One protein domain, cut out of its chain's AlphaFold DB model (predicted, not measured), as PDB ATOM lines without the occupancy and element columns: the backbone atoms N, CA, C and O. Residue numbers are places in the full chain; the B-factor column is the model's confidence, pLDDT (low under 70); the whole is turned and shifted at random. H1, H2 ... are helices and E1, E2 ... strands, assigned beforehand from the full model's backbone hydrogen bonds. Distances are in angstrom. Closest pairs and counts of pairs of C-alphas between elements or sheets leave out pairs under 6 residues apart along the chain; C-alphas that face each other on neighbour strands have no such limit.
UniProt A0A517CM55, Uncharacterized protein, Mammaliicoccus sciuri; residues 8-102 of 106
ATOM      1  N   GLU A   8     109.616  47.357  47.071       87.69
ATOM      2  CA  GLU A   8     110.742  47.988  46.371       87.69
ATOM      3  C   GLU A   8     110.820  49.501  46.636       87.69
ATOM      4  O   GLU A   8     111.896  50.042  46.869       87.69
ATOM      5  N   SER A   9     109.682  50.200  46.657       86.94
ATOM      6  CA  SER A   9     109.654  51.631  46.966       86.94
ATOM      7  C   SER A   9     109.979  51.937  48.429       86.94
ATOM      8  O   SER A   9     110.581  52.971  48.696       86.94
ATOM      9  N   LEU A  10     109.607  51.064  49.372       89.06
ATOM     10  CA  LEU A  10     109.991  51.213  50.781       89.06
ATOM     11  C   LEU A  10     111.494  50.986  50.981       89.06
ATOM     12  O   LEU A  10     112.127  51.746  51.706       89.06
ATOM     13  N   GLU A  11     112.065  49.989  50.302       90.44
ATOM     14  CA  GLU A  11     113.511  49.726  50.303       90.44
ATOM     15  C   GLU A  11     114.282  50.901  49.697       90.44
ATOM     16  O   GLU A  11     115.192  51.435  50.327       90.44
ATOM     17  N   LYS A  12     113.845  51.407  48.540       91.75
ATOM     18  CA  LYS A  12     114.444  52.603  47.947       91.75
ATOM     19  C   LYS A  12     114.310  53.827  48.857       91.75
ATOM     20  O   LYS A  12     115.236  54.624  48.961       91.75
ATOM     21  N   LEU A  13     113.163  54.005  49.513       90.88
ATOM     22  CA  LEU A  13     112.964  55.118  50.436       90.88
ATOM     23  C   LEU A  13     113.933  55.042  51.622       90.88
ATOM     24  O   LEU A  13     114.495  56.066  52.005       90.88
ATOM     25  N   GLN A  14     114.144  53.844  52.170       91.12
ATOM     26  CA  GLN A  14     115.162  53.584  53.188       91.12
ATOM     27  C   GLN A  14     116.540  54.027  52.708       91.12
ATOM     28  O   GLN A  14     117.157  54.841  53.389       91.12
ATOM     29  N   ASP A  15     116.957  53.611  51.513       91.88
ATOM     30  CA  ASP A  15     118.252  54.000  50.949       91.88
ATOM     31  C   ASP A  15     118.381  55.523  50.783       91.88
ATOM     32  O   ASP A  15     119.397  56.111  51.147       91.88
ATOM     33  N   VAL A  16     117.342  56.190  50.271       91.81
ATOM     34  CA  VAL A  16     117.337  57.650  50.070       91.81
ATOM     35  C   VAL A  16     117.492  58.399  51.394       91.81
ATOM     36  O   VAL A  16     118.304  59.323  51.493       91.81
ATOM     37  N   ILE A  17     116.730  58.012  52.424       89.75
ATOM     38  CA  ILE A  17     116.812  58.665  53.734       89.75
ATOM     39  C   ILE A  17     118.124  58.315  54.436       89.75
ATOM     40  O   ILE A  17     118.742  59.211  55.008       89.75
ATOM     41  N   ASP A  18     118.579  57.063  54.361       88.38
ATOM     42  CA  ASP A  18     119.863  56.633  54.919       88.38
ATOM     43  C   ASP A  18     121.015  57.424  54.306       88.38
ATOM     44  O   ASP A  18     121.852  57.942  55.044       88.38
ATOM     45  N   ASN A  19     121.040  57.578  52.983       88.88
ATOM     46  CA  ASN A  19     122.064  58.359  52.298       88.88
ATOM     47  C   ASN A  19     122.034  59.818  52.758       88.88
ATOM     48  O   ASN A  19     123.058  60.347  53.185       88.88
ATOM     49  N   PHE A  20     120.863  60.461  52.765       88.25
ATOM     50  CA  PHE A  20     120.766  61.853  53.200       88.25
ATOM     51  C   PHE A  20     121.196  62.039  54.664       88.25
ATOM     52  O   PHE A  20     121.974  62.941  54.977       88.25
ATOM     53  N   VAL A  21     120.708  61.193  55.572       82.81
ATOM     54  CA  VAL A  21     121.001  61.289  57.007       82.81
ATOM     55  C   VAL A  21     122.473  60.998  57.296       82.81
ATOM     56  O   VAL A  21     123.077  61.741  58.066       82.81
ATOM     57  N   ASN A  22     123.062  59.978  56.666       81.75
ATOM     58  CA  ASN A  22     124.462  59.605  56.885       81.75
ATOM     59  C   ASN A  22     125.451  60.583  56.237       81.75
ATOM     60  O   ASN A  22     126.529  60.803  56.788       81.75
ATOM     61  N   GLU A  23     125.118  61.162  55.081       79.69
ATOM     62  CA  GLU A  23     126.010  62.095  54.383       79.69
ATOM     63  C   GLU A  23     125.877  63.534  54.879       79.69
ATOM     64  O   GLU A  23     126.865  64.272  54.905       79.69
ATOM     65  N   LYS A  24     124.658  63.956  55.231       71.81
ATOM     66  CA  LYS A  24     124.328  65.369  55.451       71.81
ATOM     67  C   LYS A  24     123.652  65.640  56.801       71.81
ATOM     68  O   LYS A  24     123.654  66.788  57.230       71.81
ATOM     69  N   GLY A  25     123.061  64.646  57.468       63.47
ATOM     70  CA  GLY A  25     122.172  64.850  58.620       63.47
ATOM     71  C   GLY A  25     122.718  64.453  59.997       63.47
ATOM     72  O   GLY A  25     123.872  64.081  60.176       63.47
ATOM     73  N   THR A  26     121.838  64.544  61.003       66.00
ATOM     74  CA  THR A  26     122.041  64.008  62.374       66.00
ATOM     75  C   THR A  26     120.918  63.053  62.807       66.00
ATOM     76  O   THR A  26     120.825  62.676  63.976       66.00
ATOM     77  N   GLY A  27     120.034  62.688  61.872       61.25
ATOM     78  CA  GLY A  27     118.894  61.803  62.111       61.25
ATOM     79  C   GLY A  27     119.302  60.366  62.453       61.25
ATOM     80  O   GLY A  27     120.454  59.964  62.315       61.25
ATOM     81  N   ILE A  28     118.328  59.574  62.902       65.31
ATOM     82  CA  ILE A  28     118.485  58.129  63.095       65.31
ATOM     83  C   ILE A  28     117.437  57.448  62.235       65.31
ATOM     84  O   ILE A  28     116.238  57.608  62.468       65.31
ATOM     85  N   THR A  29     117.889  56.640  61.293       63.19
ATOM     86  CA  THR A  29     117.031  55.774  60.502       63.19
ATOM     87  C   THR A  29     116.924  54.385  61.121       63.19
ATOM     88  O   THR A  29     117.867  53.819  61.676       63.19
ATOM     89  N   LYS A  30     115.710  53.844  61.081       67.81
ATOM     90  CA  LYS A  30     115.346  52.470  61.451       67.81
ATOM     91  C   LYS A  30     114.413  51.948  60.363       67.81
ATOM     92  O   LYS A  30     113.844  52.779  59.667       67.81
ATOM     93  N   ASN A  31     114.227  50.626  60.279       76.75
ATOM     94  CA  ASN A  31     113.317  49.975  59.324       76.75
ATOM     95  C   ASN A  31     112.048  50.802  59.071       76.75
ATOM     96  O   ASN A  31     111.193  50.899  59.956       76.75
ATOM     97  N   ILE A  32     111.964  51.385  57.874       83.62
ATOM     98  CA  ILE A  32     110.847  52.215  57.435       83.62
ATOM     99  C   ILE A  32     109.680  51.326  57.001       83.62
ATOM    100  O   ILE A  32     109.833  50.438  56.162       83.62
ATOM    101  N   ASP A  33     108.495  51.603  57.542       84.94
ATOM    102  CA  ASP A  33     107.232  51.017  57.095       84.94
ATOM    103  C   ASP A  33     106.285  52.078  56.509       84.94
ATOM    104  O   ASP A  33     106.487  53.284  56.650       84.94
ATOM    105  N   GLU A  34     105.208  51.625  55.864       82.31
ATOM    106  CA  GLU A  34     104.230  52.485  55.183       82.31
ATOM    107  C   GLU A  34     103.500  53.490  56.100       82.31
ATOM    108  O   GLU A  34     102.854  54.410  55.600       82.31
ATOM    109  N   LYS A  35     103.555  53.318  57.427       84.81
ATOM    110  CA  LYS A  35     102.883  54.181  58.422       84.81
ATOM    111  C   LYS A  35     103.874  55.011  59.229       84.81
ATOM    112  O   LYS A  35     103.473  55.717  60.155       84.81
ATOM    113  N   SER A  36     105.155  54.900  58.906       86.75
ATOM    114  CA  SER A  36     106.224  55.513  59.667       86.75
ATOM    115  C   SER A  36     106.217  57.029  59.508       86.75
ATOM    116  O   SER A  36     105.918  57.579  58.444       86.75
ATOM    117  N   ILE A  37     106.600  57.702  60.590       86.69
ATOM    118  CA  ILE A  37     107.012  59.101  60.582       86.69
ATOM    119  C   ILE A  37     108.486  59.110  60.967       86.69
ATOM    120  O   ILE A  37     108.855  58.603  62.028       86.69
ATOM    121  N   ILE A  38     109.326  59.655  60.095       87.88
ATOM    122  CA  ILE A  38     110.782  59.589  60.230       87.88
ATOM    123  C   ILE A  38     111.311  60.981  60.530       87.88
ATOM    124  O   ILE A  38     111.026  61.906  59.781       87.88
ATOM    125  N   LEU A  39     112.109  61.135  61.587       85.50
ATOM    126  CA  LEU A  39     112.847  62.372  61.843       85.50
ATOM    127  C   LEU A  39     114.089  62.418  60.945       85.50
ATOM    128  O   LEU A  39     114.996  61.603  61.104       85.50
ATOM    129  N   ILE A  40     114.133  63.382  60.029       86.19
ATOM    130  CA  ILE A  40     115.227  63.538  59.058       86.19
ATOM    131  C   ILE A  40     116.268  64.544  59.551       86.19
ATOM    132  O   ILE A  40     117.463  64.389  59.301       86.19
ATOM    133  N   GLY A  41     115.832  65.560  60.291       85.31
ATOM    134  CA  GLY A  41     116.734  66.553  60.853       85.31
ATOM    135  C   GLY A  41     116.128  67.271  62.040       85.31
ATOM    136  O   GLY A  41     114.915  67.450  62.123       85.31
ATOM    137  N   SER A  42     116.991  67.694  62.953       87.31
ATOM    138  CA  SER A  42     116.631  68.560  64.070       87.31
ATOM    139  C   SER A  42     117.810  69.438  64.441       87.31
ATOM    140  O   SER A  42     118.955  68.992  64.383       87.31
ATOM    141  N   ASP A  43     117.538  70.670  64.843       88.25
ATOM    142  CA  ASP A  43     118.575  71.594  65.281       88.25
ATOM    143  C   ASP A  43     118.005  72.650  66.229       88.25
ATOM    144  O   ASP A  43     116.800  72.916  66.266       88.25
ATOM    145  N   MET A  44     118.895  73.266  66.994       87.94
ATOM    146  CA  MET A  44     118.590  74.389  67.862       87.94
ATOM    147  C   MET A  44     119.589  75.505  67.583       87.94
ATOM    148  O   MET A  44     120.798  75.318  67.710       87.94
ATOM    149  N   LYS A  45     119.084  76.696  67.266       86.38
ATOM    150  CA  LYS A  45     119.909  77.889  67.061       86.38
ATOM    151  C   LYS A  45     119.416  79.042  67.911       86.38
ATOM    152  O   LYS A  45     118.226  79.178  68.180       86.38
ATOM    153  N   THR A  46     120.343  79.904  68.308       85.25
ATOM    154  CA  THR A  46     120.010  81.189  68.921       85.25
ATOM    155  C   THR A  46     119.918  82.244  67.826       85.25
ATOM    156  O   THR A  46     120.898  82.502  67.130       85.25
ATOM    157  N   VAL A  47     118.746  82.857  67.674       80.56
ATOM    158  CA  VAL A  47     118.486  83.941  66.719       80.56
ATOM    159  C   VAL A  47     117.926  85.116  67.511       80.56
ATOM    160  O   VAL A  47     116.936  84.952  68.216       80.56
ATOM    161  N   ASN A  48     118.553  86.292  67.421       82.62
ATOM    162  CA  ASN A  48     118.159  87.487  68.188       82.62
ATOM    163  C   ASN A  48     118.021  87.225  69.704       82.62
ATOM    164  O   ASN A  48     117.026  87.609  70.307       82.62
ATOM    165  N   GLU A  49     119.002  86.534  70.300       85.00
ATOM    166  CA  GLU A  49     119.026  86.148  71.729       85.00
ATOM    167  C   GLU A  49     117.906  85.178  72.165       85.00
ATOM    168  O   GLU A  49     117.819  84.802  73.333       85.00
ATOM    169  N   GLU A  50     117.093  84.693  71.226       83.19
ATOM    170  CA  GLU A  50     116.017  83.735  71.461       83.19
ATOM    171  C   GLU A  50     116.401  82.343  70.934       83.19
ATOM    172  O   GLU A  50     116.945  82.196  69.838       83.19
ATOM    173  N   SER A  51     116.122  81.293  71.716       87.06
ATOM    174  CA  SER A  51     116.323  79.908  71.269       87.06
ATOM    175  C   SER A  51     115.203  79.499  70.319       87.06
ATOM    176  O   SER A  51     114.031  79.527  70.697       87.06
ATOM    177  N   GLN A  52     115.569  79.104  69.104       89.88
ATOM    178  CA  GLN A  52     114.672  78.530  68.112       89.88
ATOM    179  C   GLN A  52     114.999  77.053  67.926       89.88
ATOM    180  O   GLN A  52     116.167  76.673  67.830       89.88
ATOM    181  N   PHE A  53     113.957  76.234  67.864       90.31
ATOM    182  CA  PHE A  53     114.057  74.804  67.605       90.31
ATOM    183  C   PHE A  53     113.472  74.513  66.235       90.31
ATOM    184  O   PHE A  53     112.388  75.001  65.919       90.31
ATOM    185  N   SER A  54     114.171  73.708  65.448       89.69
ATOM    186  CA  SER A  54     113.688  73.228  64.162       89.69
ATOM    187  C   SER A  54     113.744  71.715  64.104       89.69
ATOM    188  O   SER A  54     114.697  71.110  64.602       89.69
ATOM    189  N   PHE A  55     112.752  71.102  63.474       90.12
ATOM    190  CA  PHE A  55     112.813  69.704  63.084       90.12
ATOM    191  C   PHE A  55     112.045  69.446  61.792       90.12
ATOM    192  O   PHE A  55     111.119  70.171  61.433       90.12
ATOM    193  N   VAL A  56     112.466  68.402  61.084       91.56
ATOM    194  CA  VAL A  56     111.886  67.972  59.816       91.56
ATOM    195  C   VAL A  56     111.558  66.495  59.899       91.56
ATOM    196  O   VAL A  56     112.438  65.679  60.191       91.56
ATOM    197  N   THR A  57     110.309  66.149  59.610       91.88
ATOM    198  CA  THR A  57     109.839  64.766  59.548       91.88
ATOM    199  C   THR A  57     109.336  64.397  58.162       91.88
ATOM    200  O   THR A  57     108.741  65.225  57.487       91.88
ATOM    201  N   LEU A  58     109.520  63.144  57.750       91.88
ATOM    202  CA  LEU A  58     108.849  62.560  56.590       91.88
ATOM    203  C   LEU A  58     107.708  61.664  57.051       91.88
ATOM    204  O   LEU A  58     107.935  60.681  57.757       91.88
ATOM    205  N   ASN A  59     106.500  61.968  56.595       92.00
ATOM    206  CA  ASN A  59     105.372  61.056  56.673       92.00
ATOM    207  C   ASN A  59     105.421  60.094  55.479       92.00
ATOM    208  O   ASN A  59     105.219  60.508  54.338       92.00
ATOM    209  N   VAL A  60     105.682  58.811  55.732       89.62
ATOM    210  CA  VAL A  60     105.847  57.795  54.678       89.62
ATOM    211  C   VAL A  60     104.522  57.438  54.012       89.62
ATOM    212  O   VAL A  60     104.503  57.121  52.828       89.62
ATOM    213  N   GLN A  61     103.408  57.532  54.741       87.69
ATOM    214  CA  GLN A  61     102.080  57.207  54.220       87.69
ATOM    215  C   GLN A  61     101.621  58.210  53.155       87.69
ATOM    216  O   GLN A  61     100.872  57.870  52.235       87.69
ATOM    217  N   THR A  62     102.018  59.472  53.302       90.69
ATOM    218  CA  THR A  62     101.657  60.553  52.377       90.69
ATOM    219  C   THR A  62     102.819  61.004  51.502       90.69
ATOM    220  O   THR A  62     102.573  61.714  50.530       90.69
ATOM    221  N   LEU A  63     104.039  60.544  51.793       91.94
ATOM    222  CA  LEU A  63     105.296  61.010  51.211       91.94
ATOM    223  C   LEU A  63     105.364  62.539  51.249       91.94
ATOM    224  O   LEU A  63     105.478  63.212  50.227       91.94
ATOM    225  N   GLU A  64     105.214  63.081  52.454       94.19
ATOM    226  CA  GLU A  64     105.208  64.516  52.740       94.19
ATOM    227  C   GLU A  64     106.295  64.842  53.761       94.19
ATOM    228  O   GLU A  64     106.362  64.218  54.821       94.19
ATOM    229  N   LEU A  65     107.142  65.821  53.438       93.25
ATOM    230  CA  LEU A  65     108.045  66.428  54.407       93.25
ATOM    231  C   LEU A  65     107.317  67.529  55.167       93.25
ATOM    232  O   LEU A  65     106.804  68.467  54.560       93.25
ATOM    233  N   ASP A  66     107.350  67.432  56.484       93.06
ATOM    234  CA  ASP A  66     106.850  68.417  57.429       93.06
ATOM    235  C   ASP A  66     108.042  69.080  58.118       93.06
ATOM    236  O   ASP A  66     108.807  68.416  58.817       93.06
ATOM    237  N   LYS A  67     108.215  70.386  57.918       91.75
ATOM    238  CA  LYS A  67     109.225  71.214  58.582       91.75
ATOM    239  C   LYS A  67     108.545  72.100  59.607       91.75
ATOM    240  O   LYS A  67     107.663  72.886  59.264       91.75
ATOM    241  N   GLU A  68     108.984  72.004  60.850       91.44
ATOM    242  CA  GLU A  68     108.420  72.742  61.974       91.44
ATOM    243  C   GLU A  68     109.516  73.559  62.652       91.44
ATOM    244  O   GLU A  68     110.523  73.020  63.112       91.44
ATOM    245  N   ILE A  69     109.316  74.877  62.711       88.44
ATOM    246  CA  ILE A  69     110.209  75.817  63.385       88.44
ATOM    247  C   ILE A  69     109.436  76.509  64.498       88.44
ATOM    248  O   ILE A  69     108.454  77.219  64.269       88.44
ATOM    249  N   LYS A  70     109.927  76.317  65.718       87.94
ATOM    250  CA  LYS A  70     109.398  76.908  66.937       87.94
ATOM    251  C   LYS A  70     110.331  78.010  67.418       87.94
ATOM    252  O   LYS A  70     111.448  77.730  67.854       87.94
ATOM    253  N   SER A  71     109.842  79.244  67.411       83.12
ATOM    254  CA  SER A  71     110.439  80.357  68.150       83.12
ATOM    255  C   SER A  71     109.610  80.651  69.412       83.12
ATOM    256  O   SER A  71     108.514  80.106  69.579       83.12
ATOM    257  N   PRO A  72     110.092  81.495  70.340       79.56
ATOM    258  CA  PRO A  72     109.306  81.878  71.513       79.56
ATOM    259  C   PRO A  72     107.993  82.600  71.182       79.56
ATOM    260  O   PRO A  72     107.082  82.598  72.010       79.56
ATOM    261  N   LYS A  73     107.900  83.230  70.004       80.31
ATOM    262  CA  LYS A  73     106.764  84.073  69.598       80.31
ATOM    263  C   LYS A  73     105.922  83.465  68.483       80.31
ATOM    264  O   LYS A  73     104.722  83.710  68.453       80.31
ATOM    265  N   ASP A  74     106.532  82.652  67.624       82.44
ATOM    266  CA  ASP A  74     105.919  82.139  66.406       82.44
ATOM    267  C   ASP A  74     106.135  80.634  66.248       82.44
ATOM    268  O   ASP A  74     107.127  80.050  66.695       82.44
ATOM    269  N   TRP A  75     105.191  80.016  65.549       86.31
ATOM    270  CA  TRP A  75     105.281  78.645  65.084       86.31
ATOM    271  C   TRP A  75     105.098  78.641  63.575       86.31
ATOM    272  O   TRP A  75     104.065  79.091  63.076       86.31
ATOM    273  N   ILE A  76     106.095  78.144  62.853       87.94
ATOM    274  CA  ILE A  76     106.060  78.063  61.397       87.94
ATOM    275  C   ILE A  76     106.070  76.591  61.008       87.94
ATOM    276  O   ILE A  76     106.959  75.845  61.410       87.94
ATOM    277  N   THR A  77     105.087  76.198  60.200       89.62
ATOM    278  CA  THR A  77     105.024  74.868  59.596       89.62
ATOM    279  C   THR A  77     105.025  75.004  58.084       89.62
ATOM    280  O   THR A  77     104.203  75.730  57.521       89.62
ATOM    281  N   GLU A  78     105.923  74.278  57.429       90.75
ATOM    282  CA  GLU A  78     105.968  74.121  55.980       90.75
ATOM    283  C   GLU A  78     105.806  72.642  55.635       90.75
ATOM    284  O   GLU A  78     106.411  71.780  56.269       90.75
ATOM    285  N   LYS A  79     104.974  72.357  54.634       92.81
ATOM    286  CA  LYS A  79     104.691  71.000  54.168       92.81
ATOM    287  C   LYS A  79     105.069  70.882  52.702       92.81
ATOM    288  O   LYS A  79     104.688  71.743  51.904       92.81
ATOM    289  N   LYS A  80     105.760  69.808  52.331       93.44
ATOM    290  CA  LYS A  80     106.142  69.523  50.947       93.44
ATOM    291  C   LYS A  80     105.781  68.083  50.570       93.44
ATOM    292  O   LYS A  80     106.492  67.164  50.970       93.44
ATOM    293  N   PRO A  81     104.701  67.870  49.799       93.88
ATOM    294  CA  PRO A  81     104.341  66.550  49.299       93.88
ATOM    295  C   PRO A  81     105.171  66.167  48.065       93.88
ATOM    296  O   PRO A  81     105.480  67.017  47.225       93.88
ATOM    297  N   PHE A  82     105.447  64.874  47.912       92.25
ATOM    298  CA  PHE A  82     106.154  64.290  46.769       92.25
ATOM    299  C   PHE A  82     105.266  63.273  46.046       92.25
ATOM    300  O   PHE A  82     104.394  62.643  46.650       92.25
ATOM    301  N   LYS A  83     105.446  63.114  44.729       90.56
ATOM    302  CA  LYS A  83     104.621  62.177  43.940       90.56
ATOM    303  C   LYS A  83     105.224  60.776  43.887       90.56
ATOM    304  O   LYS A  83     104.478  59.816  43.677       90.56
ATOM    305  N   SER A  84     106.536  60.665  44.070       91.19
ATOM    306  CA  SER A  84     107.298  59.419  44.051       91.19
ATOM    307  C   SER A  84     108.553  59.521  44.922       91.19
ATOM    308  O   SER A  84     108.939  60.611  45.352       91.19
ATOM    309  N   VAL A  85     109.189  58.376  45.179       91.38
ATOM    310  CA  VAL A  85     110.454  58.311  45.927       91.38
ATOM    311  C   VAL A  85     111.585  58.987  45.141       91.38
ATOM    312  O   VAL A  85     112.447  59.612  45.745       91.38
ATOM    313  N   GLU A  86     111.546  58.945  43.807       92.88
ATOM    314  CA  GLU A  86     112.484  59.652  42.921       92.88
ATOM    315  C   GLU A  86     112.412  61.174  43.100       92.88
ATOM    316  O   GLU A  86     113.447  61.822  43.208       92.88
ATOM    317  N   ASP A  87     111.201  61.744  43.172       93.62
ATOM    318  CA  ASP A  87     111.023  63.189  43.374       93.62
ATOM    319  C   ASP A  87     111.615  63.635  44.726       93.62
ATOM    320  O   ASP A  87     112.160  64.734  44.860       93.62
ATOM    321  N   LEU A  88     111.478  62.789  45.755       93.38
ATOM    322  CA  LEU A  88     112.056  63.026  47.077       93.38
ATOM    323  C   LEU A  88     113.586  62.925  47.042       93.38
ATOM    324  O   LEU A  88     114.267  63.768  47.622       93.38
ATOM    325  N   GLU A  89     114.117  61.911  46.362       94.06
ATOM    326  CA  GLU A  89     115.551  61.693  46.169       94.06
ATOM    327  C   GLU A  89     116.214  62.887  45.473       94.06
ATOM    328  O   GLU A  89     117.196  63.424  45.984       94.06
ATOM    329  N   GLU A  90     115.653  63.353  44.354       95.19
ATOM    330  CA  GLU A  90     116.140  64.534  43.631       95.19
ATOM    331  C   GLU A  90     116.173  65.760  44.553       95.19
ATOM    332  O   GLU A  90     117.204  66.423  44.682       95.19
ATOM    333  N   TYR A  91     115.086  66.000  45.292       93.75
ATOM    334  CA  TYR A  91     115.021  67.110  46.235       93.75
ATOM    335  C   TYR A  91     116.086  67.026  47.338       93.75
ATOM    336  O   TYR A  91     116.760  68.022  47.611       93.75
ATOM    337  N   LEU A  92     116.261  65.869  47.982       91.50
ATOM    338  CA  LEU A  92     117.243  65.692  49.060       91.50
ATOM    339  C   LEU A  92     118.696  65.720  48.550       91.50
ATOM    340  O   LEU A  92     119.605  66.144  49.272       91.50
ATOM    341  N   ASN A  93     118.931  65.329  47.297       91.31
ATOM    342  CA  ASN A  93     120.242  65.432  46.658       91.31
ATOM    343  C   ASN A  93     120.650  66.892  46.427       91.31
ATOM    344  O   ASN A  93     121.803  67.246  46.692       91.31
ATOM    345  N   GLU A  94     119.705  67.741  46.024       91.94
ATOM    346  CA  GLU A  94     119.933  69.169  45.774       91.94
ATOM    347  C   GLU A  94     119.878  70.042  47.036       91.94
ATOM    348  O   GLU A  94     120.427  71.142  47.045       91.94
ATOM    349  N   THR A  95     119.243  69.561  48.106       88.94
ATOM    350  CA  THR A  95     119.064  70.317  49.354       88.94
ATOM    351  C   THR A  95     120.216  70.049  50.329       88.94
ATOM    352  O   THR A  95     120.643  68.902  50.524       88.94
ATOM    353  N   THR A  96     120.742  71.097  50.967       87.75
ATOM    354  CA  THR A  96     121.677  70.943  52.097       87.75
ATOM    355  C   THR A  96     120.932  70.694  53.404       87.75
ATOM    356  O   THR A  96     119.744  70.985  53.526       87.75
ATOM    357  N   TYR A  97     121.624  70.184  54.424       86.00
ATOM    358  CA  TYR A  97     121.006  70.012  55.737       86.00
ATOM    359  C   TYR A  97     120.471  71.338  56.273       86.00
ATOM    360  O   TYR A  97     119.295  71.425  56.607       86.00
ATOM    361  N   GLU A  98     121.276  72.402  56.265       85.81
ATOM    362  CA  GLU A  98     120.865  73.721  56.745       85.81
ATOM    363  C   GLU A  98     119.654  74.276  55.995       85.81
ATOM    364  O   GLU A  98     118.798  74.890  56.626       85.81
ATOM    365  N   GLU A  99     119.556  74.061  54.684       87.38
ATOM    366  CA  GLU A  99     118.387  74.459  53.891       87.38
ATOM    367  C   GLU A  99     117.150  73.639  54.248       87.38
ATOM    368  O   GLU A  99     116.038  74.172  54.337       87.38
ATOM    369  N   LEU A 100     117.342  72.345  54.500       88.44
ATOM    370  CA  LEU A 100     116.264  71.465  54.912       88.44
ATOM    371  C   LEU A 100     115.708  71.900  56.271       88.44
ATOM    372  O   LEU A 100     114.500  72.078  56.393       88.44
ATOM    373  N   ILE A 101     116.560  72.146  57.268       86.62
ATOM    374  CA  ILE A 101     116.126  72.441  58.644       86.62
ATOM    375  C   ILE A 101     115.921  73.934  58.943       86.62
ATOM    376  O   ILE A 101     115.140  74.253  59.828       86.62
ATOM    377  N   TRP A 102     116.501  74.882  58.208       85.25
ATOM    378  CA  TRP A 102     116.320  76.323  58.458       85.25
ATOM    379  C   TRP A 102     115.770  77.057  57.242       85.25
ATOM    380  O   TRP A 102     115.958  76.636  56.106       85.25
TER     381      TRP A 102
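AT A GLANCE: This is residues 8 to 102 of the 106 residues of an uncharacterized protein of Mammaliicoccus sciuri (UniProt A0A517CM55). A long, twisted sheet of four strands has two helices, H1 and H2, side by side toward the end where E1 begins and E2 ends, while short H3 covers part of the sheet over E2. The E1 and E2 hairpin reaches to the opposite end of the long axis from the first residue of H1. The 95 printed residues hold three named helices and four named strands in the order H1 E1 E2 E3 E4 H2 H3, of mixed class, helices and strands. The strands form a meander, each the antiparallel neighbour of the one before, in the order E1 E2 E3 E4. The whole is compact, with a radius of gyration of the C-alphas of 13.5 A, but elongated in outline, spanning 46 by 24 by 22 A.

IN THESE COORDINATES: H1, residues 8 to 24, begins at C-alpha 8 at (110.742, 47.988, 46.371) and is 23.9 A long. E1, residues 37 to 47, is 28.0 A long and bends by 54 degrees at residue 40. E2, residues 50 to 59, is 29.1 A long, with C-alpha 50 at (116.017, 83.735, 71.461). E3 is residues 64 to 70, 19.3 A, and E4 is residues 75 to 81, 19.9 A. H2 is residues 85 to 94, 14.4 A. H3, residues 97 to 101, is 6.2 A long and ends at C-alpha 101 at (116.126, 72.441, 58.644).

HOW THE PARTS SIT: E1 and E2 form a hairpin at 165 degrees, with N 43 and O 54 within hydrogen-bond range at 2.9 A. The hairpin of E2 and E3 has N 57 and O 66 at 2.8 A, and that of E3 and E4 has N 67 and O 78 at 2.8 A. E1 and E4 are the edge strands and are apart. H3 is on the sheet at a height of 8.2 A and lies only just over E2, with 3 of its 5 C-alphas falling there; the closest C-alphas of E2 and H3 are those of Ser 54 and Ile 101, 6.1 A. H1 only grazes the sheet, with residues 17 to 24, and H2 only grazes it, with residues 87 to 88. H1 and H2 touch at a shallow tilt of 12 degrees, running the same way, with the C-alphas of Val 16 and Glu 89 closest at 5.9 A. H1 and H3 are close but not clearly touching, the closest C-alphas being those of Lys 24 and Tyr 97, 5.7 A. H2 and H3 are only just apart, at 8.3 A. In H1, H2 and H3 every O i to N i+4 pair is within hydrogen-bond range.

THE WHOLE: The two C-alphas farthest apart are those of Glu 8 and Glu 49, 46.6 A. The printed part has no cut. The link from H1 to E1, 12 residues, is long; the other links are tight. The mean pLDDT of the printed part is 86.7, and residues 25 to 30, in the long link, are under 70.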